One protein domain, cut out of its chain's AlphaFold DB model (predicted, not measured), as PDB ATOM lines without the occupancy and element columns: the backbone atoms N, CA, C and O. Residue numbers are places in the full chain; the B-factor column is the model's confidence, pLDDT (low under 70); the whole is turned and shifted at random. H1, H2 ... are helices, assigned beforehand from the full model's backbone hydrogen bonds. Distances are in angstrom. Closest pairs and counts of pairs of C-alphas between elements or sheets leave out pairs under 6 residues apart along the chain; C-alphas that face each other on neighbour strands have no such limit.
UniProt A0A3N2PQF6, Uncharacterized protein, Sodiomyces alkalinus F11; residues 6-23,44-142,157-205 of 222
ATOM      1  N   ILE A   6     183.768 150.748 161.908       94.75
ATOM      2  CA  ILE A   6     184.650 151.204 163.001       94.75
ATOM      3  C   ILE A   6     184.845 152.733 162.966       94.75
ATOM      4  O   ILE A   6     184.592 153.391 163.973       94.75
ATOM      5  N   PRO A   7     185.207 153.347 161.821       96.31
ATOM      6  CA  PRO A   7     185.227 154.801 161.707       96.31
ATOM      7  C   PRO A   7     183.896 155.494 162.042       96.31
ATOM      8  O   PRO A   7     183.921 156.603 162.567       96.31
ATOM      9  N   GLN A   8     182.738 154.881 161.763       95.25
ATOM     10  CA  GLN A   8     181.437 155.450 162.144       95.25
ATOM     11  C   GLN A   8     181.253 155.442 163.662       95.25
ATOM     12  O   GLN A   8     180.837 156.453 164.221       95.25
ATOM     13  N   GLN A   9     181.590 154.334 164.326       96.00
ATOM     14  CA  GLN A   9     181.515 154.214 165.784       96.00
ATOM     15  C   GLN A   9     182.414 155.243 166.477       96.00
ATOM     16  O   GLN A   9     181.945 155.949 167.371       96.00
ATOM     17  N   ASN A  10     183.663 155.373 166.017       97.00
ATOM     18  CA  ASN A  10     184.613 156.349 166.551       97.00
ATOM     19  C   ASN A  10     184.100 157.778 166.363       97.00
ATOM     20  O   ASN A  10     184.036 158.533 167.326       97.00
ATOM     21  N   LEU A  11     183.645 158.119 165.154       96.81
ATOM     22  CA  LEU A  11     183.105 159.447 164.876       96.81
ATOM     23  C   LEU A  11     181.879 159.760 165.746       96.81
ATOM     24  O   LEU A  11     181.764 160.867 166.255       96.81
ATOM     25  N   CYS A  12     180.971 158.801 165.955       97.31
ATOM     26  CA  CYS A  12     179.813 159.012 166.830       97.31
ATOM     27  C   CYS A  12     180.229 159.273 168.285       97.31
ATOM     28  O   CYS A  12     179.619 160.112 168.945       97.31
ATOM     29  N   ALA A  13     181.252 158.571 168.781       95.94
ATOM     30  CA  ALA A  13     181.792 158.797 170.119       95.94
ATOM     31  C   ALA A  13     182.458 160.179 170.230       95.94
ATOM     32  O   ALA A  13     182.122 160.943 171.129       95.94
ATOM     33  N   GLU A  14     183.318 160.531 169.272       97.06
ATOM     34  CA  GLU A  14     183.995 161.832 169.223       97.06
ATOM     35  C   GLU A  14     182.995 162.994 169.186       97.06
ATOM     36  O   GLU A  14     183.119 163.934 169.968       97.06
ATOM     37  N   LEU A  15     181.971 162.912 168.326       96.81
ATOM     38  CA  LEU A  15     180.927 163.935 168.223       96.81
ATOM     39  C   LEU A  15     180.136 164.085 169.525       96.81
ATOM     40  O   LEU A  15     179.869 165.208 169.955       96.81
ATOM     41  N   ALA A  16     179.775 162.968 170.160       96.06
ATOM     42  CA  ALA A  16     179.056 162.988 171.425       96.06
ATOM     43  C   ALA A  16     179.888 163.588 172.565       96.06
ATOM     44  O   ALA A  16     179.315 164.207 173.456       96.06
ATOM     45  N   ASP A  17     181.215 163.459 172.517       95.69
ATOM     46  CA  ASP A  17     182.130 163.961 173.545       95.69
ATOM     47  C   ASP A  17     182.608 165.400 173.299       95.69
ATOM     48  O   ASP A  17     183.283 165.975 174.155       95.69
ATOM     49  N   LEU A  18     182.210 166.050 172.197       95.19
ATOM     50  CA  LEU A  18     182.593 167.439 171.902       95.19
ATOM     51  C   LEU A  18     182.210 168.428 173.013       95.19
ATOM     52  O   LEU A  18     182.918 169.418 173.209       95.19
ATOM     53  N   TYR A  19     181.160 168.152 173.795       93.19
ATOM     54  CA  TYR A  19     180.774 168.994 174.936       93.19
ATOM     55  C   TYR A  19     181.892 169.137 175.983       93.19
ATOM     56  O   TYR A  19     181.943 170.137 176.697       93.19
ATOM     57  N   THR A  20     182.809 168.168 176.064       92.44
ATOM     58  CA  THR A  20     183.953 168.196 176.990       92.44
ATOM     59  C   THR A  20     184.949 169.312 176.663       92.44
ATOM     60  O   THR A  20     185.666 169.781 177.550       92.44
ATOM     61  N   SER A  21     184.957 169.779 175.409       90.81
ATOM     62  CA  SER A  21     185.783 170.899 174.951       90.81
ATOM     63  C   SER A  21     185.198 172.272 175.305       90.81
ATOM     64  O   SER A  21     185.902 173.281 175.220       90.81
ATOM     65  N   LEU A  22     183.928 172.332 175.724       87.44
ATOM     66  CA  LEU A  22     183.245 173.588 176.009       87.44
ATOM     67  C   LEU A  22     183.649 174.168 177.376       87.44
ATOM     68  O   LEU A  22     183.803 173.433 178.365       87.44
ATOM     69  N   PRO A  23     183.742 175.508 177.492       71.38
ATOM     70  CA  PRO A  23     183.821 176.168 178.789       71.38
ATOM     71  C   PRO A  23     182.627 175.756 179.667       71.38
ATOM     72  O   PRO A  23     181.527 175.563 179.164       71.38
ATOM     73  N   LEU A  44     176.783 176.905 178.456       88.50
ATOM     74  CA  LEU A  44     177.044 176.585 177.041       88.50
ATOM     75  C   LEU A  44     176.810 175.107 176.695       88.50
ATOM     76  O   LEU A  44     176.540 174.781 175.542       88.50
ATOM     77  N   VAL A  45     176.917 174.212 177.680       92.62
ATOM     78  CA  VAL A  45     176.779 172.766 177.463       92.62
ATOM     79  C   VAL A  45     175.320 172.376 177.202       92.62
ATOM     80  O   VAL A  45     175.065 171.600 176.286       92.62
ATOM     81  N   SER A  46     174.351 172.944 177.932       92.69
ATOM     82  CA  SER A  46     172.927 172.703 177.645       92.69
ATOM     83  C   SER A  46     172.523 173.222 176.263       92.69
ATOM     84  O   SER A  46     171.831 172.519 175.533       92.69
ATOM     85  N   ILE A  47     173.025 174.399 175.866       94.88
ATOM     86  CA  ILE A  47     172.798 174.981 174.536       94.88
ATOM     87  C   ILE A  47     173.363 174.058 173.455       94.88
ATOM     88  O   ILE A  47     172.699 173.810 172.453       94.88
ATOM     89  N   TRP A  48     174.561 173.507 173.666       96.00
ATOM     90  CA  TRP A  48     175.154 172.533 172.752       96.00
ATOM     91  C   TRP A  48     174.291 171.277 172.598       96.00
ATOM     92  O   TRP A  48     174.045 170.840 171.476       96.00
ATOM     93  N   PHE A  49     173.792 170.710 173.701       97.56
ATOM     94  CA  PHE A  49     172.908 169.546 173.631       97.56
ATOM     95  C   PHE A  49     171.564 169.871 172.973       97.56
ATOM     96  O   PHE A  49     171.109 169.096 172.134       97.56
ATOM     97  N   ALA A  50     170.960 171.020 173.281       97.81
ATOM     98  CA  ALA A  50     169.741 171.479 172.617       97.81
ATOM     99  C   ALA A  50     169.946 171.618 171.101       97.81
ATOM    100  O   ALA A  50     169.142 171.098 170.333       97.81
ATOM    101  N   ALA A  51     171.056 172.225 170.673       97.94
ATOM    102  CA  ALA A  51     171.404 172.351 169.261       97.94
ATOM    103  C   ALA A  51     171.655 170.983 168.597       97.94
ATOM    104  O   ALA A  51     171.261 170.769 167.453       97.94
ATOM    105  N   ALA A  52     172.274 170.032 169.302       98.25
ATOM    106  CA  ALA A  52     172.459 168.677 168.786       98.25
ATOM    107  C   ALA A  52     171.110 167.990 168.510       98.25
ATOM    108  O   ALA A  52     170.930 167.398 167.445       98.25
ATOM    109  N   TRP A  53     170.148 168.108 169.431       98.62
ATOM    110  CA  TRP A  53     168.794 167.593 169.227       98.62
ATOM    111  C   TRP A  53     168.038 168.332 168.127       98.62
ATOM    112  O   TRP A  53     167.367 167.681 167.333       98.62
ATOM    113  N   GLU A  54     168.178 169.654 168.037       98.50
ATOM    114  CA  GLU A  54     167.578 170.466 166.976       98.50
ATOM    115  C   GLU A  54     168.036 170.019 165.587       98.50
ATOM    116  O   GLU A  54     167.217 169.805 164.692       98.50
ATOM    117  N   VAL A  55     169.343 169.812 165.413       98.38
ATOM    118  CA  VAL A  55     169.924 169.338 164.152       98.38
ATOM    119  C   VAL A  55     169.453 167.917 163.837       98.38
ATOM    120  O   VAL A  55     169.054 167.646 162.702       98.38
ATOM    121  N   LEU A  56     169.462 167.013 164.826       98.38
ATOM    122  CA  LEU A  56     168.956 165.649 164.650       98.38
ATOM    123  C   LEU A  56     167.478 165.648 164.255       98.38
ATOM    124  O   LEU A  56     167.109 164.930 163.332       98.38
ATOM    125  N   ALA A  57     166.650 166.459 164.915       98.25
ATOM    126  CA  ALA A  57     165.222 166.558 164.643       98.25
ATOM    127  C   ALA A  57     164.949 167.137 163.250       98.25
ATOM    128  O   ALA A  57     164.171 166.558 162.496       98.25
ATOM    129  N   THR A  58     165.641 168.214 162.878       98.12
ATOM    130  CA  THR A  58     165.468 168.889 161.582       98.12
ATOM    131  C   THR A  58     165.767 167.958 160.409       98.12
ATOM    132  O   THR A  58     165.025 167.943 159.431       98.12
ATOM    133  N   HIS A  59     166.824 167.148 160.509       97.56
ATOM    134  CA  HIS A  59     167.271 166.298 159.403       97.56
ATOM    135  C   HIS A  59     166.785 164.847 159.481       97.56
ATOM    136  O   HIS A  59     167.048 164.075 158.562       97.56
ATOM    137  N   TRP A  60     166.075 164.442 160.542       98.06
ATOM    138  CA  TRP A  60     165.756 163.029 160.788       98.06
ATOM    139  C   TRP A  60     165.041 162.347 159.616       98.06
ATOM    140  O   TRP A  60     165.350 161.213 159.258       98.06
ATOM    141  N   THR A  61     164.076 163.043 159.014       96.62
ATOM    142  CA  THR A  61     163.235 162.522 157.924       96.62
ATOM    143  C   THR A  61     163.944 162.508 156.569       96.62
ATOM    144  O   THR A  61     163.472 161.845 155.647       96.62
ATOM    145  N   GLU A  62     165.084 163.191 156.449       96.81
ATOM    146  CA  GLU A  62     165.927 163.219 155.247       96.81
ATOM    147  C   GLU A  62     166.937 162.058 155.220       96.81
ATOM    148  O   GLU A  62     167.582 161.800 154.198       96.81
ATOM    149  N   ILE A  63     167.091 161.342 156.339       96.12
ATOM    150  CA  ILE A  63     168.014 160.216 156.459       96.12
ATOM    151  C   ILE A  63     167.411 158.994 155.766       96.12
ATOM    152  O   ILE A  63     166.451 158.380 156.227       96.12
ATOM    153  N   ASP A  64     168.035 158.601 154.662       95.81
ATOM    154  CA  ASP A  64     167.749 157.339 153.989       95.81
ATOM    155  C   ASP A  64     168.028 156.115 154.890       95.81
ATOM    156  O   ASP A  64     168.963 156.102 155.697       95.81
ATOM    157  N   VAL A  65     167.241 155.054 154.690       93.12
ATOM    158  CA  VAL A  65     167.236 153.835 155.515       93.12
ATOM    159  C   VAL A  65     168.619 153.182 155.603       93.12
ATOM    160  O   VAL A  65     169.021 152.770 156.687       93.12
ATOM    161  N   LEU A  66     169.399 153.154 154.513       93.69
ATOM    162  CA  LEU A  66     170.741 152.542 154.497       93.69
ATOM    163  C   LEU A  66     171.766 153.316 155.339       93.69
ATOM    164  O   LEU A  66     172.885 152.847 155.556       93.69
ATOM    165  N   ARG A  67     171.423 154.532 155.771       94.12
ATOM    166  CA  ARG A  67     172.275 155.400 156.586       94.12
ATOM    167  C   ARG A  67     171.754 155.558 158.008       94.12
ATOM    168  O   ARG A  67     172.454 156.186 158.796       94.12
ATOM    169  N   MET A  68     170.585 155.011 158.333       95.50
ATOM    170  CA  MET A  68     169.908 155.246 159.607       95.50
ATOM    171  C   MET A  68     170.726 154.749 160.806       95.50
ATOM    172  O   MET A  68     170.892 155.488 161.773       95.50
ATOM    173  N   ASP A  69     171.337 153.566 160.711       96.19
ATOM    174  CA  ASP A  69     172.041 152.915 161.827       96.19
ATOM    175  C   ASP A  69     173.088 153.802 162.513       96.19
ATOM    176  O   ASP A  69     173.152 153.877 163.741       96.19
ATOM    177  N   LYS A  70     173.898 154.533 161.738       95.25
ATOM    178  CA  LYS A  70     174.916 155.427 162.315       95.25
ATOM    179  C   LYS A  70     174.308 156.652 162.998       95.25
ATOM    180  O   LYS A  70     174.904 157.160 163.941       95.25
ATOM    181  N   PHE A  71     173.137 157.116 162.565       97.38
ATOM    182  CA  PHE A  71     172.434 158.213 163.230       97.38
ATOM    183  C   PHE A  71     171.681 157.731 164.472       97.38
ATOM    184  O   PHE A  71     171.703 158.429 165.479       97.38
ATOM    185  N   LEU A  72     171.137 156.509 164.469       98.25
ATOM    186  CA  LEU A  72     170.630 155.862 165.686       98.25
ATOM    187  C   LEU A  72     171.746 155.715 166.731       98.25
ATOM    188  O   LEU A  72     171.554 156.055 167.904       98.25
ATOM    189  N   LEU A  73     172.938 155.280 166.305       98.31
ATOM    190  CA  LEU A  73     174.113 155.201 167.171       98.31
ATOM    191  C   LEU A  73     174.548 156.583 167.673       98.31
ATOM    192  O   LEU A  73     174.813 156.732 168.865       98.31
ATOM    193  N   LEU A  74     174.605 157.594 166.801       98.44
ATOM    194  CA  LEU A  74     174.937 158.964 167.195       98.44
ATOM    195  C   LEU A  74     173.961 159.488 168.251       98.44
ATOM    196  O   LEU A  74     174.407 159.948 169.299       98.44
ATOM    197  N   THR A  75     172.652 159.360 168.023       98.56
ATOM    198  CA  THR A  75     171.620 159.762 168.989       98.56
ATOM    199  C   THR A  75     171.817 159.058 170.327       98.56
ATOM    200  O   THR A  75     171.799 159.710 171.370       98.56
ATOM    201  N   ARG A  76     172.107 157.749 170.308       98.75
ATOM    202  CA  ARG A  76     172.409 156.977 171.520       98.75
ATOM    203  C   ARG A  76     173.623 157.532 172.270       98.75
ATOM    204  O   ARG A  76     173.578 157.694 173.488       98.75
ATOM    205  N   ARG A  77     174.698 157.892 171.562       98.56
ATOM    206  CA  ARG A  77     175.903 158.487 172.173       98.56
ATOM    207  C   ARG A  77     175.669 159.908 172.697       98.56
ATOM    208  O   ARG A  77     176.174 160.224 173.773       98.56
ATOM    209  N   VAL A  78     174.885 160.731 172.000       98.56
ATOM    210  CA  VAL A  78     174.504 162.088 172.436       98.56
ATOM    211  C   VAL A  78     173.608 162.042 173.677       98.56
ATOM    212  O   VAL A  78     173.809 162.816 174.614       98.56
ATOM    213  N   PHE A  79     172.656 161.108 173.735       98.75
ATOM    214  CA  PHE A  79     171.848 160.863 174.929       98.75
ATOM    215  C   PHE A  79     172.732 160.456 176.119       98.75
ATOM    216  O   PHE A  79     172.724 161.102 177.166       98.75
ATOM    217  N   ALA A  80     173.606 159.466 175.919       98.44
ATOM    218  CA  ALA A  80     174.565 159.026 176.927       98.44
ATOM    219  C   ALA A  80     175.523 160.128 177.411       98.44
ATOM    220  O   ALA A  80     175.948 160.114 178.564       98.44
ATOM    221  N   ALA A  81     175.920 161.057 176.538       98.06
ATOM    222  CA  ALA A  81     176.792 162.175 176.897       98.06
ATOM    223  C   ALA A  81     176.128 163.131 177.900       98.06
ATOM    224  O   ALA A  81     176.787 163.588 178.831       98.06
ATOM    225  N   GLN A  82     174.821 163.374 177.764       97.81
ATOM    226  CA  GLN A  82     174.055 164.188 178.716       97.81
ATOM    227  C   GLN A  82     174.010 163.532 180.101       97.81
ATOM    228  O   GLN A  82     174.284 164.189 181.103       97.81
ATOM    229  N   LEU A  83     173.757 162.220 180.156       97.62
ATOM    230  CA  LEU A  83     173.785 161.458 181.407       97.62
ATOM    231  C   LEU A  83     175.175 161.486 182.063       97.62
ATOM    232  O   LEU A  83     175.308 161.790 183.250       97.62
ATOM    233  N   ARG A  84     176.239 161.248 181.283       96.06
ATOM    234  CA  ARG A  84     177.627 161.345 181.771       96.06
ATOM    235  C   ARG A  84     177.954 162.739 182.293       96.06
ATOM    236  O   ARG A  84     178.597 162.860 183.327       96.06
ATOM    237  N   TRP A  85     177.478 163.793 181.633       94.56
ATOM    238  CA  TRP A  85     177.720 165.172 182.061       94.56
ATOM    239  C   TRP A  85     177.168 165.488 183.462       94.56
ATOM    240  O   TRP A  85     177.788 166.276 184.188       94.56
ATOM    241  N   VAL A  86     176.051 164.858 183.842       93.81
ATOM    242  CA  VAL A  86     175.470 164.915 185.194       93.81
ATOM    243  C   VAL A  86     176.289 164.073 186.171       93.81
ATOM    244  O   VAL A  86     176.739 164.586 187.196       93.81
ATOM    245  N   ARG A  87     176.527 162.800 185.836       92.62
ATOM    246  CA  ARG A  87     177.260 161.848 186.684       92.62
ATOM    247  C   ARG A  87     178.662 162.346 187.035       92.62
ATOM    248  O   ARG A  87     179.038 162.387 188.201       92.62
ATOM    249  N   ASP A  88     179.418 162.784 186.031       90.75
ATOM    250  CA  ASP A  88     180.818 163.202 186.176       90.75
ATOM    251  C   ASP A  88     180.960 164.508 186.984       90.75
ATOM    252  O   ASP A  88     182.057 164.879 187.402       90.75
ATOM    253  N   ALA A  89     179.850 165.209 187.230       88.94
ATOM    254  CA  ALA A  89     179.773 166.371 188.109       88.94
ATOM    255  C   ALA A  89     179.277 166.044 189.516       88.94
ATOM    256  O   ALA A  89     178.812 166.950 190.206       88.94
ATOM    257  N   ALA A  90     179.355 164.775 189.927       88.69
ATOM    258  CA  ALA A  90     178.814 164.305 191.196       88.69
ATOM    259  C   ALA A  90     177.345 164.720 191.372       88.69
ATOM    260  O   ALA A  90     176.949 165.193 192.434       88.69
ATOM    261  N   TRP A  91     176.557 164.559 190.302       90.75
ATOM    262  CA  TRP A  91     175.110 164.753 190.322       90.75
ATOM    263  C   TRP A  91     174.651 166.185 190.632       90.75
ATOM    264  O   TRP A  91     173.593 166.372 191.226       90.75
ATOM    265  N   ASP A  92     175.404 167.197 190.198       90.50
ATOM    266  CA  ASP A  92     175.020 168.609 190.326       90.50
ATOM    267  C   ASP A  92     173.564 168.879 189.883       90.50
ATOM    268  O   ASP A  92     173.172 168.572 188.753       90.50
ATOM    269  N   GLU A  93     172.758 169.472 190.768       90.50
ATOM    270  CA  GLU A  93     171.322 169.691 190.539       90.50
ATOM    271  C   GLU A  93     171.037 170.626 189.354       90.50
ATOM    272  O   GLU A  93     170.039 170.438 188.649       90.50
ATOM    273  N   GLY A  94     171.920 171.599 189.098       91.00
ATOM    274  CA  GLY A  94     171.817 172.510 187.958       91.00
ATOM    275  C   GLY A  94     171.989 171.773 186.630       91.00
ATOM    276  O   GLY A  94     171.173 171.927 185.715       91.00
ATOM    277  N   ARG A  95     172.988 170.885 186.545       92.38
ATOM    278  CA  ARG A  95     173.175 169.997 185.385       92.38
ATOM    279  C   ARG A  95     172.020 169.021 185.223       92.38
ATOM    280  O   ARG A  95     171.552 168.843 184.101       92.38
ATOM    281  N   GLN A  96     171.526 168.432 186.314       95.12
ATOM    282  CA  GLN A  96     170.346 167.565 186.262       95.12
ATOM    283  C   GLN A  96     169.135 168.304 185.683       95.12
ATOM    284  O   GLN A  96     168.462 167.775 184.804       95.12
ATOM    285  N   GLY A  97     168.843 169.510 186.188       95.75
ATOM    286  CA  GLY A  97     167.752 170.348 185.685       95.75
ATOM    287  C   GLY A  97     167.919 170.652 184.200       95.75
ATOM    288  O   GLY A  97     167.016 170.401 183.418       95.75
ATOM    289  N   SER A  98     169.123 171.050 183.798       95.38
ATOM    290  CA  SER A  98     169.432 171.384 182.407       95.38
ATOM    291  C   SER A  98     169.276 170.210 181.445       95.38
ATOM    292  O   SER A  98     168.754 170.383 180.349       95.38
ATOM    293  N   VAL A  99     169.722 169.011 181.833       97.12
ATOM    294  CA  VAL A  99     169.526 167.804 181.015       97.12
ATOM    295  C   VAL A  99     168.046 167.468 180.898       97.12
ATOM    296  O   VAL A  99     167.575 167.194 179.797       97.12
ATOM    297  N   VAL A 100     167.302 167.534 182.005       98.31
ATOM    298  CA  VAL A 100     165.853 167.306 181.991       98.31
ATOM    299  C   VAL A 100     165.159 168.322 181.083       98.31
ATOM    300  O   VAL A 100     164.378 167.914 180.231       98.31
ATOM    301  N   ASP A 101     165.485 169.609 181.179       97.75
ATOM    302  CA  ASP A 101     164.883 170.657 180.349       97.75
ATOM    303  C   ASP A 101     165.167 170.444 178.856       97.75
ATOM    304  O   ASP A 101     164.254 170.535 178.034       97.75
ATOM    305  N   VAL A 102     166.407 170.094 178.491       98.31
ATOM    306  CA  VAL A 102     166.775 169.794 177.099       98.31
ATOM    307  C   VAL A 102     166.006 168.580 176.577       98.31
ATOM    308  O   VAL A 102     165.423 168.641 175.493       98.31
ATOM    309  N   LEU A 103     165.969 167.482 177.335       98.62
ATOM    310  CA  LEU A 103     165.285 166.263 176.907       98.62
ATOM    311  C   LEU A 103     163.765 166.455 176.826       98.62
ATOM    312  O   LEU A 103     163.139 165.974 175.881       98.62
ATOM    313  N   LYS A 104     163.189 167.218 177.761       98.12
ATOM    314  CA  LYS A 104     161.774 167.608 177.773       98.12
ATOM    315  C   LYS A 104     161.411 168.511 176.600       98.12
ATOM    316  O   LYS A 104     160.312 168.416 176.071       98.12
ATOM    317  N   ALA A 105     162.318 169.392 176.187       97.81
ATOM    318  CA  ALA A 105     162.091 170.270 175.048       97.81
ATOM    319  C   ALA A 105     162.187 169.536 173.703       97.81
ATOM    320  O   ALA A 105     161.594 170.013 172.733       97.81
ATOM    321  N   TRP A 106     162.911 168.413 173.630       98.31
ATOM    322  CA  TRP A 106     163.216 167.711 172.381       98.31
ATOM    323  C   TRP A 106     162.660 166.275 172.339       98.31
ATOM    324  O   TRP A 106     161.465 166.137 172.071       98.31
ATOM    325  N   PRO A 107     163.440 165.192 172.551       98.00
ATOM    326  CA  PRO A 107     162.957 163.835 172.289       98.00
ATOM    327  C   PRO A 107     161.743 163.437 173.143       98.00
ATOM    328  O   PRO A 107     160.948 162.603 172.707       98.00
ATOM    329  N   PHE A 108     161.577 164.047 174.319       98.44
ATOM    330  CA  PHE A 108     160.485 163.784 175.257       98.44
ATOM    331  C   PHE A 108     159.515 164.960 175.399       98.44
ATOM    332  O   PHE A 108     158.852 165.101 176.427       98.44
ATOM    333  N   GLU A 109     159.396 165.802 174.371       96.81
ATOM    334  CA  GLU A 109     158.306 166.776 174.324       96.81
ATOM    335  C   GLU A 109     156.952 166.050 174.394       96.81
ATOM    336  O   GLU A 109     156.801 164.964 173.833       96.81
ATOM    337  N   SER A 110     155.965 166.616 175.086       95.50
ATOM    338  CA  SER A 110     154.695 165.932 175.373       95.50
ATOM    339  C   SER A 110     153.500 166.407 174.543       95.50
ATOM    340  O   SER A 110     152.466 165.740 174.546       95.50
ATOM    341  N   GLU A 111     153.612 167.527 173.827       94.81
ATOM    342  CA  GLU A 111     152.510 168.175 173.099       94.81
ATOM    343  C   GLU A 111     152.144 167.459 171.791       94.81
ATOM    344  O   GLU A 111     151.059 167.649 171.249       94.81
ATOM    345  N   GLY A 112     153.009 166.572 171.305       92.31
ATOM    346  CA  GLY A 112     152.799 165.795 170.089       92.31
ATOM    347  C   GLY A 112     153.211 166.509 168.807       92.31
ATOM    348  O   GLY A 112     152.730 166.129 167.740       92.31
ATOM    349  N   ASP A 113     154.089 167.511 168.883       94.81
ATOM    350  CA  ASP A 113     154.559 168.255 167.711       94.81
ATOM    351  C   ASP A 113     155.553 167.423 166.879       94.81
ATOM    352  O   ASP A 113     156.776 167.542 166.982       94.81
ATOM    353  N   VAL A 114     155.000 166.540 166.045       94.12
ATOM    354  CA  VAL A 114     155.761 165.665 165.140       94.12
ATOM    355  C   VAL A 114     156.429 166.412 163.983       94.12
ATOM    356  O   VAL A 114     157.285 165.830 163.319       94.12
ATOM    357  N   ALA A 115     156.039 167.665 163.725       94.69
ATOM    358  CA  ALA A 115     156.682 168.500 162.718       94.69
ATOM    359  C   ALA A 115     157.997 169.078 163.255       94.69
ATOM    360  O   ALA A 115     158.980 169.131 162.520       94.69
ATOM    361  N   ARG A 116     158.029 169.457 164.540       96.56
ATOM    362  CA  ARG A 116     159.242 169.921 165.226       96.56
ATOM    363  C   ARG A 116     160.163 168.778 165.640       96.56
ATOM    364  O   ARG A 116     161.372 168.887 165.471       96.56
ATOM    365  N   VAL A 117     159.611 167.693 166.188       98.12
ATOM    366  CA  VAL A 117     160.390 166.529 166.643       98.12
ATOM    367  C   VAL A 117     159.843 165.257 165.988       98.12
ATOM    368  O   VAL A 117     158.824 164.720 166.439       98.12
ATOM    369  N   PRO A 118     160.502 164.741 164.933       98.19
ATOM    370  CA  PRO A 118     160.004 163.600 164.176       98.19
ATOM    371  C   PRO A 118     159.779 162.354 165.028       98.19
ATOM    372  O   PRO A 118     160.567 162.021 165.914       98.19
ATOM    373  N   LEU A 119     158.717 161.614 164.702       98.19
ATOM    374  CA  LEU A 119     158.279 160.447 165.470       98.19
ATOM    375  C   LEU A 119     159.395 159.414 165.692       98.19
ATOM    376  O   LEU A 119     159.553 158.925 166.806       98.19
ATOM    377  N   GLY A 120     160.181 159.102 164.658       98.06
ATOM    378  CA  GLY A 120     161.254 158.109 164.759       98.06
ATOM    379  C   GLY A 120     162.344 158.486 165.769       98.06
ATOM    380  O   GLY A 120     162.846 157.608 166.461       98.06
ATOM    381  N   LEU A 121     162.659 159.778 165.909       98.50
ATOM    382  CA  LEU A 121     163.637 160.260 166.888       98.50
ATOM    383  C   LEU A 121     163.122 160.082 168.322       98.50
ATOM    384  O   LEU A 121     163.870 159.667 169.202       98.50
ATOM    385  N   ARG A 122     161.834 160.367 168.541       98.44
ATOM    386  CA  ARG A 122     161.172 160.243 169.849       98.44
ATOM    387  C   ARG A 122     161.080 158.793 170.300       98.44
ATOM    388  O   ARG A 122     161.401 158.491 171.442       98.44
ATOM    389  N   LEU A 123     160.661 157.908 169.393       98.62
ATOM    390  CA  LEU A 123     160.588 156.473 169.667       98.62
ATOM    391  C   LEU A 123     161.977 155.906 169.949       98.62
ATOM    392  O   LEU A 123     162.161 155.270 170.972       98.62
ATOM    393  N   HIS A 124     162.981 156.247 169.136       98.75
ATOM    394  CA  HIS A 124     164.347 155.796 169.402       98.75
ATOM    395  C   HIS A 124     164.872 156.288 170.755       98.75
ATOM    396  O   HIS A 124     165.506 155.527 171.472       98.75
ATOM    397  N   ALA A 125     164.598 157.538 171.142       98.62
ATOM    398  CA  ALA A 125     164.981 158.042 172.462       98.62
ATOM    399  C   ALA A 125     164.286 157.289 173.613       98.62
ATOM    400  O   ALA A 125     164.925 157.026 174.633       98.62
ATOM    401  N   LEU A 126     163.009 156.924 173.441       98.56
ATOM    402  CA  LEU A 126     162.276 156.054 174.365       98.56
ATOM    403  C   LEU A 126     162.825 154.626 174.384       98.56
ATOM    404  O   LEU A 126     162.787 154.000 175.427       98.56
ATOM    405  N   ASP A 127     163.366 154.114 173.285       98.56
ATOM    406  CA  ASP A 127     163.910 152.753 173.251       98.56
ATOM    407  C   ASP A 127     165.277 152.650 173.956       98.56
ATOM    408  O   ASP A 127     165.672 151.572 174.390       98.56
ATOM    409  N   ILE A 128     166.029 153.754 174.069       98.50
ATOM    410  CA  ILE A 128     167.411 153.731 174.584       98.50
ATOM    411  C   ILE A 128     167.583 154.250 176.013       98.50
ATOM    412  O   ILE A 128     168.681 154.128 176.555       98.50
ATOM    413  N   TRP A 129     166.587 154.906 176.617       98.44
ATOM    414  CA  TRP A 129     166.832 155.626 177.875       98.44
ATOM    415  C   TRP A 129     167.184 154.683 179.035       98.44
ATOM    416  O   TRP A 129     168.171 154.953 179.720       98.44
ATOM    417  N   VAL A 130     166.455 153.567 179.202       98.12
ATOM    418  CA  VAL A 130     166.765 152.547 180.222       98.12
ATOM    419  C   VAL A 130     168.137 151.938 179.954       98.12
ATOM    420  O   VAL A 130     168.978 151.933 180.848       98.12
ATOM    421  N   ASP A 131     168.404 151.525 178.709       98.12
ATOM    422  CA  ASP A 131     169.690 150.948 178.298       98.12
ATOM    423  C   ASP A 131     170.878 151.846 178.662       98.12
ATOM    424  O   ASP A 131     171.893 151.387 179.183       98.12
ATOM    425  N   GLU A 132     170.792 153.142 178.353       98.19
ATOM    426  CA  GLU A 132     171.903 154.061 178.592       98.19
ATOM    427  C   GLU A 132     172.052 154.434 180.069       98.19
ATOM    428  O   GLU A 132     173.171 154.713 180.506       98.19
ATOM    429  N   MET A 133     170.963 154.412 180.836       96.38
ATOM    430  CA  MET A 133     171.002 154.585 182.285       96.38
ATOM    431  C   MET A 133     171.608 153.368 182.982       96.38
ATOM    432  O   MET A 133     172.517 153.538 183.792       96.38
ATOM    433  N   GLU A 134     171.191 152.156 182.617       95.62
ATOM    434  CA  GLU A 134     171.778 150.905 183.104       95.62
ATOM    435  C   GLU A 134     173.272 150.840 182.780       95.62
ATOM    436  O   GLU A 134     174.101 150.660 183.670       95.62
ATOM    437  N   ARG A 135     173.651 151.111 181.524       94.81
ATOM    438  CA  ARG A 135     175.057 151.114 181.086       94.81
ATOM    439  C   ARG A 135     175.928 152.105 181.869       94.81
ATOM    440  O   ARG A 135     177.154 151.980 181.877       94.81
ATOM    441  N   LEU A 136     175.333 153.138 182.460       93.44
ATOM    442  CA  LEU A 136     176.029 154.137 183.271       93.44
ATOM    443  C   LEU A 136     175.902 153.897 184.783       93.44
ATOM    444  O   LEU A 136     176.382 154.744 185.536       93.44
ATOM    445  N   GLY A 137     175.304 152.776 185.204       90.69
ATOM    446  CA  GLY A 137     175.102 152.416 186.610       90.69
ATOM    447  C   GLY A 137     174.063 153.291 187.310       90.69
ATOM    448  O   GLY A 137     174.192 153.573 188.491       90.69
ATOM    449  N   MET A 138     173.065 153.806 186.584       92.44
ATOM    450  CA  MET A 138     172.122 154.797 187.122       92.44
ATOM    451  C   MET A 138     170.828 154.210 187.694       92.44
ATOM    452  O   MET A 138     169.971 154.966 188.146       92.44
ATOM    453  N   LEU A 139     170.662 152.888 187.630       90.12
ATOM    454  CA  LEU A 139     169.446 152.190 188.061       90.12
ATOM    455  C   LEU A 139     169.600 151.483 189.419       90.12
ATOM    456  O   LEU A 139     168.619 150.940 189.913       90.12
ATOM    457  N   GLY A 140     170.783 151.561 190.039       82.38
ATOM    458  CA  GLY A 140     171.123 150.806 191.248       82.38
ATOM    459  C   GLY A 140     171.507 149.354 190.941       82.38
ATOM    460  O   GLY A 140     171.163 148.816 189.886       82.38
ATOM    461  N   GLU A 141     172.258 148.740 191.851       70.31
ATOM    462  CA  GLU A 141     172.562 147.304 191.831       70.31
ATOM    463  C   GLU A 141     171.519 146.532 192.654       70.31
ATOM    464  O   GLU A 141     170.863 147.108 193.527       70.31
ATOM    465  N   ASP A 142     171.343 145.241 192.360       56.19
ATOM    466  CA  ASP A 142     170.477 144.377 193.164       56.19
ATOM    467  C   ASP A 142     171.121 144.143 194.538       56.19
ATOM    468  O   ASP A 142     172.317 143.868 194.643       56.19
ATOM    469  N   GLY A 157     176.318 157.583 196.207       76.38
ATOM    470  CA  GLY A 157     176.313 157.798 194.761       76.38
ATOM    471  C   GLY A 157     175.157 157.084 194.063       76.38
ATOM    472  O   GLY A 157     174.445 157.714 193.275       76.38
ATOM    473  N   ASP A 158     174.925 155.819 194.405       83.62
ATOM    474  CA  ASP A 158     173.859 154.994 193.831       83.62
ATOM    475  C   ASP A 158     172.473 155.511 194.230       83.62
ATOM    476  O   ASP A 158     171.581 155.645 193.389       83.62
ATOM    477  N   ALA A 159     172.298 155.932 195.486       87.94
ATOM    478  CA  ALA A 159     171.054 156.544 195.941       87.94
ATOM    479  C   ALA A 159     170.732 157.843 195.178       87.94
ATOM    480  O   ALA A 159     169.573 158.099 194.835       87.94
ATOM    481  N   ILE A 160     171.736 158.680 194.891       90.06
ATOM    482  CA  ILE A 160     171.537 159.896 194.087       90.06
ATOM    483  C   ILE A 160     171.233 159.540 192.626       90.06
ATOM    484  O   ILE A 160     170.378 160.182 192.009       90.06
ATOM    485  N   ALA A 161     171.870 158.501 192.088       92.00
ATOM    486  CA  ALA A 161     171.615 158.010 190.741       92.00
ATOM    487  C   ALA A 161     170.156 157.571 190.557       92.00
ATOM    488  O   ALA A 161     169.475 158.046 189.643       92.00
ATOM    489  N   VAL A 162     169.644 156.771 191.495       93.25
ATOM    490  CA  VAL A 162     168.244 156.323 191.517       93.25
ATOM    491  C   VAL A 162     167.284 157.511 191.651       93.25
ATOM    492  O   VAL A 162     166.276 157.575 190.948       93.25
ATOM    493  N   ARG A 163     167.602 158.524 192.471       95.25
ATOM    494  CA  ARG A 163     166.788 159.756 192.546       95.25
ATOM    495  C   ARG A 163     166.750 160.513 191.220       95.25
ATOM    496  O   ARG A 163     165.705 161.046 190.844       95.25
ATOM    497  N   PHE A 164     167.868 160.572 190.497       96.19
ATOM    498  CA  PHE A 164     167.891 161.167 189.164       96.19
ATOM    499  C   PHE A 164     167.074 160.334 188.163       96.19
ATOM    500  O   PHE A 164     166.345 160.909 187.351       96.19
ATOM    501  N   ALA A 165     167.104 159.002 188.266       96.38
ATOM    502  CA  ALA A 165     166.249 158.114 187.482       96.38
ATOM    503  C   ALA A 165     164.755 158.362 187.730       96.38
ATOM    504  O   ALA A 165     163.983 158.520 186.782       96.38
ATOM    505  N   GLU A 166     164.346 158.497 188.993       96.62
ATOM    506  CA  GLU A 166     162.973 158.869 189.345       96.62
ATOM    507  C   GLU A 166     162.597 160.260 188.814       96.62
ATOM    508  O   GLU A 166     161.477 160.471 188.342       96.62
ATOM    509  N   LYS A 167     163.529 161.221 188.842       97.69
ATOM    510  CA  LYS A 167     163.316 162.556 188.268       97.69
ATOM    511  C   LYS A 167     163.062 162.481 186.761       97.69
ATOM    512  O   LYS A 167     162.102 163.084 186.285       97.69
ATOM    513  N   MET A 168     163.886 161.730 186.028       97.88
ATOM    514  CA  MET A 168     163.728 161.481 184.590       97.88
ATOM    515  C   MET A 168     162.370 160.837 184.294       97.88
ATOM    516  O   MET A 168     161.602 161.360 183.489       97.88
ATOM    517  N   ARG A 169     162.025 159.762 185.011       97.44
ATOM    518  CA  ARG A 169     160.722 159.093 184.914       97.44
ATOM    519  C   ARG A 169     159.567 160.087 185.063       97.44
ATOM    520  O   ARG A 169     158.744 160.204 184.159       97.44
ATOM    521  N   ARG A 170     159.520 160.821 186.179       98.19
ATOM    522  CA  ARG A 170     158.390 161.698 186.531       98.19
ATOM    523  C   ARG A 170     158.257 162.914 185.627       98.19
ATOM    524  O   ARG A 170     157.151 163.372 185.361       98.19
ATOM    525  N   GLN A 171     159.381 163.484 185.196       98.38
ATOM    526  CA  GLN A 171     159.372 164.736 184.436       98.38
ATOM    527  C   GLN A 171     159.379 164.537 182.922       98.38
ATOM    528  O   GLN A 171     159.000 165.470 182.211       98.38
ATOM    529  N   LEU A 172     159.802 163.364 182.438       98.19
ATOM    530  CA  LEU A 172     159.980 163.090 181.012       98.19
ATOM    531  C   LEU A 172     159.094 161.951 180.526       98.19
ATOM    532  O   LEU A 172     158.349 162.152 179.580       98.19
ATOM    533  N   ILE A 173     159.134 160.780 181.167       98.31
ATOM    534  CA  ILE A 173     158.491 159.573 180.625       98.31
ATOM    535  C   ILE A 173     157.004 159.497 180.996       98.31
ATOM    536  O   ILE A 173     156.160 159.303 180.124       98.31
ATOM    537  N   GLU A 174     156.647 159.723 182.264       98.19
ATOM    538  CA  GLU A 174     155.249 159.709 182.720       98.19
ATOM    539  C   GLU A 174     154.347 160.683 181.940       98.19
ATOM    540  O   GLU A 174     153.275 160.258 181.503       98.19
ATOM    541  N   PRO A 175     154.745 161.942 181.660       98.31
ATOM    542  CA  PRO A 175     153.933 162.847 180.845       98.31
ATOM    543  C   PRO A 175     153.627 162.308 179.440       98.31
ATOM    544  O   PRO A 175     152.558 162.585 178.886       98.31
ATOM    545  N   LEU A 176     154.520 161.499 178.860       98.19
ATOM    546  CA  LEU A 176     154.331 160.928 177.524       98.19
ATOM    547  C   LEU A 176     153.218 159.879 177.476       98.19
ATOM    548  O   LEU A 176     152.622 159.684 176.416       98.19
ATOM    549  N   THR A 177     152.840 159.286 178.610       97.94
ATOM    550  CA  THR A 177     151.671 158.390 178.708       97.94
ATOM    551  C   THR A 177     150.341 159.104 178.424       97.94
ATOM    552  O   THR A 177     149.326 158.460 178.170       97.94
ATOM    553  N   SER A 178     150.337 160.438 178.405       97.25
ATOM    554  CA  SER A 178     149.193 161.263 178.001       97.25
ATOM    555  C   SER A 178     149.416 161.988 176.667       97.25
ATOM    556  O   SER A 178     148.556 162.752 176.232       97.25
ATOM    557  N   CYS A 179     150.539 161.738 175.980       96.75
ATOM    558  CA  CYS A 179     150.857 162.355 174.692       96.75
ATOM    559  C   CYS A 179     149.763 162.041 173.651       96.75
ATOM    560  O   CYS A 179     149.327 160.884 173.553       96.75
ATOM    561  N   PRO A 180     149.334 163.011 172.817       97.50
ATOM    562  CA  PRO A 180     148.319 162.772 171.789       97.50
ATOM    563  C   PRO A 180     148.784 161.774 170.713       97.50
ATOM    564  O   PRO A 180     147.964 161.092 170.091       97.50
ATOM    565  N   VAL A 181     150.096 161.602 170.537       98.00
ATOM    566  CA  VAL A 181     150.684 160.669 169.572       98.00
ATOM    567  C   VAL A 181     150.652 159.242 170.129       98.00
ATOM    568  O   VAL A 181     151.433 158.871 171.001       98.00
ATOM    569  N   LYS A 182     149.743 158.407 169.604       98.19
ATOM    570  CA  LYS A 182     149.498 157.037 170.103       98.19
ATOM    571  C   LYS A 182     150.757 156.154 170.191       98.19
ATOM    572  O   LYS A 182     150.901 155.505 171.224       98.19
ATOM    573  N   PRO A 183     151.652 156.095 169.182       98.38
ATOM    574  CA  PRO A 183     152.874 155.295 169.292       98.38
ATOM    575  C   PRO A 183     153.779 155.721 170.454       98.38
ATOM    576  O   PRO A 183     154.243 154.863 171.191       98.38
ATOM    577  N   VAL A 184     153.958 157.033 170.658       98.38
ATOM    578  CA  VAL A 184     154.756 157.589 171.767       98.38
ATOM    579  C   VAL A 184     154.134 157.213 173.104       98.38
ATOM    580  O   VAL A 184     154.816 156.688 173.972       98.38
ATOM    581  N   ARG A 185     152.817 157.404 173.246       98.31
ATOM    582  CA  ARG A 185     152.086 157.033 174.461       98.31
ATOM    583  C   ARG A 185     152.210 155.551 174.801       98.31
ATOM    584  O   ARG A 185     152.388 155.207 175.962       98.31
ATOM    585  N   LYS A 186     152.079 154.686 173.793       98.50
ATOM    586  CA  LYS A 186     152.192 153.239 173.968       98.50
ATOM    587  C   LYS A 186     153.608 152.856 174.415       98.50
ATOM    588  O   LYS A 186     153.742 152.204 175.440       98.50
ATOM    589  N   SER A 187     154.623 153.318 173.684       98.12
ATOM    590  CA  SER A 187     156.031 153.048 173.994       98.12
ATOM    591  C   SER A 187     156.410 153.574 175.382       98.12
ATOM    592  O   SER A 187     156.988 152.838 176.164       98.12
ATOM    593  N   ALA A 188     155.991 154.787 175.758       98.25
ATOM    594  CA  ALA A 188     156.238 155.321 177.098       98.25
ATOM    595  C   ALA A 188     155.617 154.462 178.213       98.25
ATOM    596  O   ALA A 188     156.231 154.306 179.261       98.25
ATOM    597  N   GLY A 189     154.422 153.900 177.993       98.00
ATOM    598  CA  GLY A 189     153.808 152.956 178.931       98.00
ATOM    599  C   GLY A 189     154.632 151.678 179.087       98.00
ATOM    600  O   GLY A 189     154.971 151.320 180.206       98.00
ATOM    601  N   GLU A 190     155.018 151.053 177.971       97.88
ATOM    602  CA  GLU A 190     155.850 149.835 177.961       97.88
ATOM    603  C   GLU A 190     157.214 150.078 178.635       97.88
ATOM    604  O   GLU A 190     157.673 149.275 179.436       97.88
ATOM    605  N   GLN A 191     157.839 151.226 178.371       97.56
ATOM    606  CA  GLN A 191     159.137 151.593 178.942       97.56
ATOM    607  C   GLN A 191     159.098 151.852 180.457       97.56
ATOM    608  O   GLN A 191     160.133 151.771 181.109       97.56
ATOM    609  N   LEU A 192     157.938 152.183 181.038       97.38
ATOM    610  CA  LEU A 192     157.792 152.349 182.492       97.38
ATOM    611  C   LEU A 192     157.712 151.012 183.243       97.38
ATOM    612  O   LEU A 192     157.866 151.007 184.467       97.38
ATOM    613  N   GLU A 193     157.476 149.923 182.513       96.81
ATOM    614  CA  GLU A 193     157.344 148.553 183.011       96.81
ATOM    615  C   GLU A 193     158.634 147.731 182.829       96.81
ATOM    616  O   GLU A 193     158.631 146.542 183.116       96.81
ATOM    617  N   ASP A 194     159.738 148.336 182.370       96.94
ATOM    618  CA  ASP A 194     161.019 147.635 182.202       96.94
ATOM    619  C   ASP A 194     161.541 147.096 183.551       96.94
ATOM    620  O   ASP A 194     161.751 147.856 184.502       96.94
ATOM    621  N   ASP A 195     161.775 145.780 183.618       95.19
ATOM    622  CA  ASP A 195     162.190 145.043 184.824       95.19
ATOM    623  C   ASP A 195     163.518 145.535 185.419       95.19
ATOM    624  O   ASP A 195     163.836 145.272 186.579       95.19
ATOM    625  N   ARG A 196     164.327 146.273 184.654       93.75
ATOM    626  CA  ARG A 196     165.594 146.831 185.146       93.75
ATOM    627  C   ARG A 196     165.404 148.076 186.006       93.75
ATOM    628  O   ARG A 196     166.352 148.530 186.643       93.75
ATOM    629  N   LEU A 197     164.212 148.663 186.008       94.94
ATOM    630  CA  LEU A 197     163.944 149.898 186.727       94.94
ATOM    631  C   LEU A 197     163.792 149.630 188.232       94.94
ATOM    632  O   LEU A 197     163.015 148.757 188.623       94.94
ATOM    633  N   PRO A 198     164.428 150.428 189.109       91.94
ATOM    634  CA  PRO A 198     164.457 150.140 190.545       91.94
ATOM    635  C   PRO A 198     163.072 150.113 191.212       91.94
ATOM    636  O   PRO A 198     162.863 149.389 192.181       91.94
ATOM    637  N   TRP A 199     162.090 150.861 190.695       92.25
ATOM    638  CA  TRP A 199     160.712 150.802 191.203       92.25
ATOM    639  C   TRP A 199     159.926 149.581 190.718       92.25
ATOM    640  O   TRP A 199     158.981 149.182 191.395       92.25
ATOM    641  N   VAL A 200     160.280 149.007 189.563       92.56
ATOM    642  CA  VAL A 200     159.671 147.764 189.068       92.56
ATOM    643  C   VAL A 200     160.231 146.590 189.862       92.56
ATOM    644  O   VAL A 200     159.449 145.819 190.410       92.56
ATOM    645  N   ARG A 201     161.558 146.538 190.046       88.81
ATOM    646  CA  ARG A 201     162.224 145.528 190.885       88.81
ATOM    647  C   ARG A 201     161.688 145.505 192.309       88.81
ATOM    648  O   ARG A 201     161.306 144.448 192.791       88.81
ATOM    649  N   ARG A 202     161.582 146.672 192.961       86.06
ATOM    650  CA  ARG A 202     161.024 146.769 194.322       86.06
ATOM    651  C   ARG A 202     159.612 146.198 194.400       86.06
ATOM    652  O   ARG A 202     159.312 145.443 195.307       86.06
ATOM    653  N   LYS A 203     158.757 146.540 193.434       87.25
ATOM    654  CA  LYS A 203     157.390 146.020 193.397       87.25
ATOM    655  C   LYS A 203     157.368 144.497 193.223       87.25
ATOM    656  O   LYS A 203     156.575 143.835 193.871       87.25
ATOM    657  N   GLN A 204     158.227 143.952 192.362       85.94
ATOM    658  CA  GLN A 204     158.331 142.505 192.155       85.94
ATOM    659  C   GLN A 204     158.861 141.770 193.393       85.94
ATOM    660  O   GLN A 204     158.394 140.670 193.667       85.94
ATOM    661  N   ALA A 205     159.794 142.370 194.138       82.50
ATOM    662  CA  ALA A 205     160.275 141.830 195.408       82.50
ATOM    663  C   ALA A 205     159.153 141.798 196.459       82.50
ATOM    664  O   ALA A 205     158.875 140.734 197.003       82.50
TER     665      ALA A 205
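This is residues 6 to 23, 44 to 142 and 157 to 205 of the 222 residues of an uncharacterized protein of Sodiomyces alkalinus F11 (UniProt A0A3N2PQF6). Seven helices form an up-and-down bundle, each running against the one before it, with H3 and H5 at its core; H1, H2 and H4 pack on H3, H7 packs on H5, H6 on H4 and H7, and short H8 lies at the edge. The printed part has 166 residues with eight named helices, H1 to H8 in order, and no named strand: all helix. It is compact, radius of gyration of the C-alphas 15.5 A, spans 45 by 39 by 30 A.

H3, residues 65 to 87, touches H1, residues 6 to 21, at Val 78 and Ala 16, closest C-alphas 4.7 A apart. H5, residues 119 to 134, touches H3 at a steep tilt of 46 degrees, the same way, closest C-alphas Glu 132 and Ala 80, 5.9 A. H2, residues 44 to 62, and H3 form a hairpin at a shallow tilt of 17 degrees, closest C-alphas Phe 49 and Gln 82, 7.5 A. H3 and H4, residues 93 to 105, form another, closest C-alphas Val 86 and Arg 95, 5.6 A. H6, residues 157 to 176, touches H4 with residues 164 to 172 alone, closest C-alphas Leu 172 and Lys 104, 5.8 A. H7, residues 182 to 191, touches H5, the same way at a shallow tilt of 7 degrees, closest C-alphas Val 184 and Leu 123, 6.3 A. H8, residues 198 to 205, touches no helix. Every O i to N i+4 pair is within hydrogen-bond range in H4, H7 and H8, against 9 of 12 in H1, 13 of 15 in H2, 16 of 19 in H3, 10 of 12 in H5 and 13 of 16 in H6.

H3 measures 33.7 A from first to last C-alpha, H6 28.1 A and H2 27.9 A. H1 begins at C-alpha 6 (184.650, 151.204, 163.001); H8 ends at C-alpha 205 (160.275, 141.830, 195.408).

Residues 24 to 43 and 143 to 156 are not printed, with C-alpha gaps of 7.0 A and 14.7 A. The link H4 to H5 is long, 13 residues. Residue 142 alone is under 70 in pLDDT.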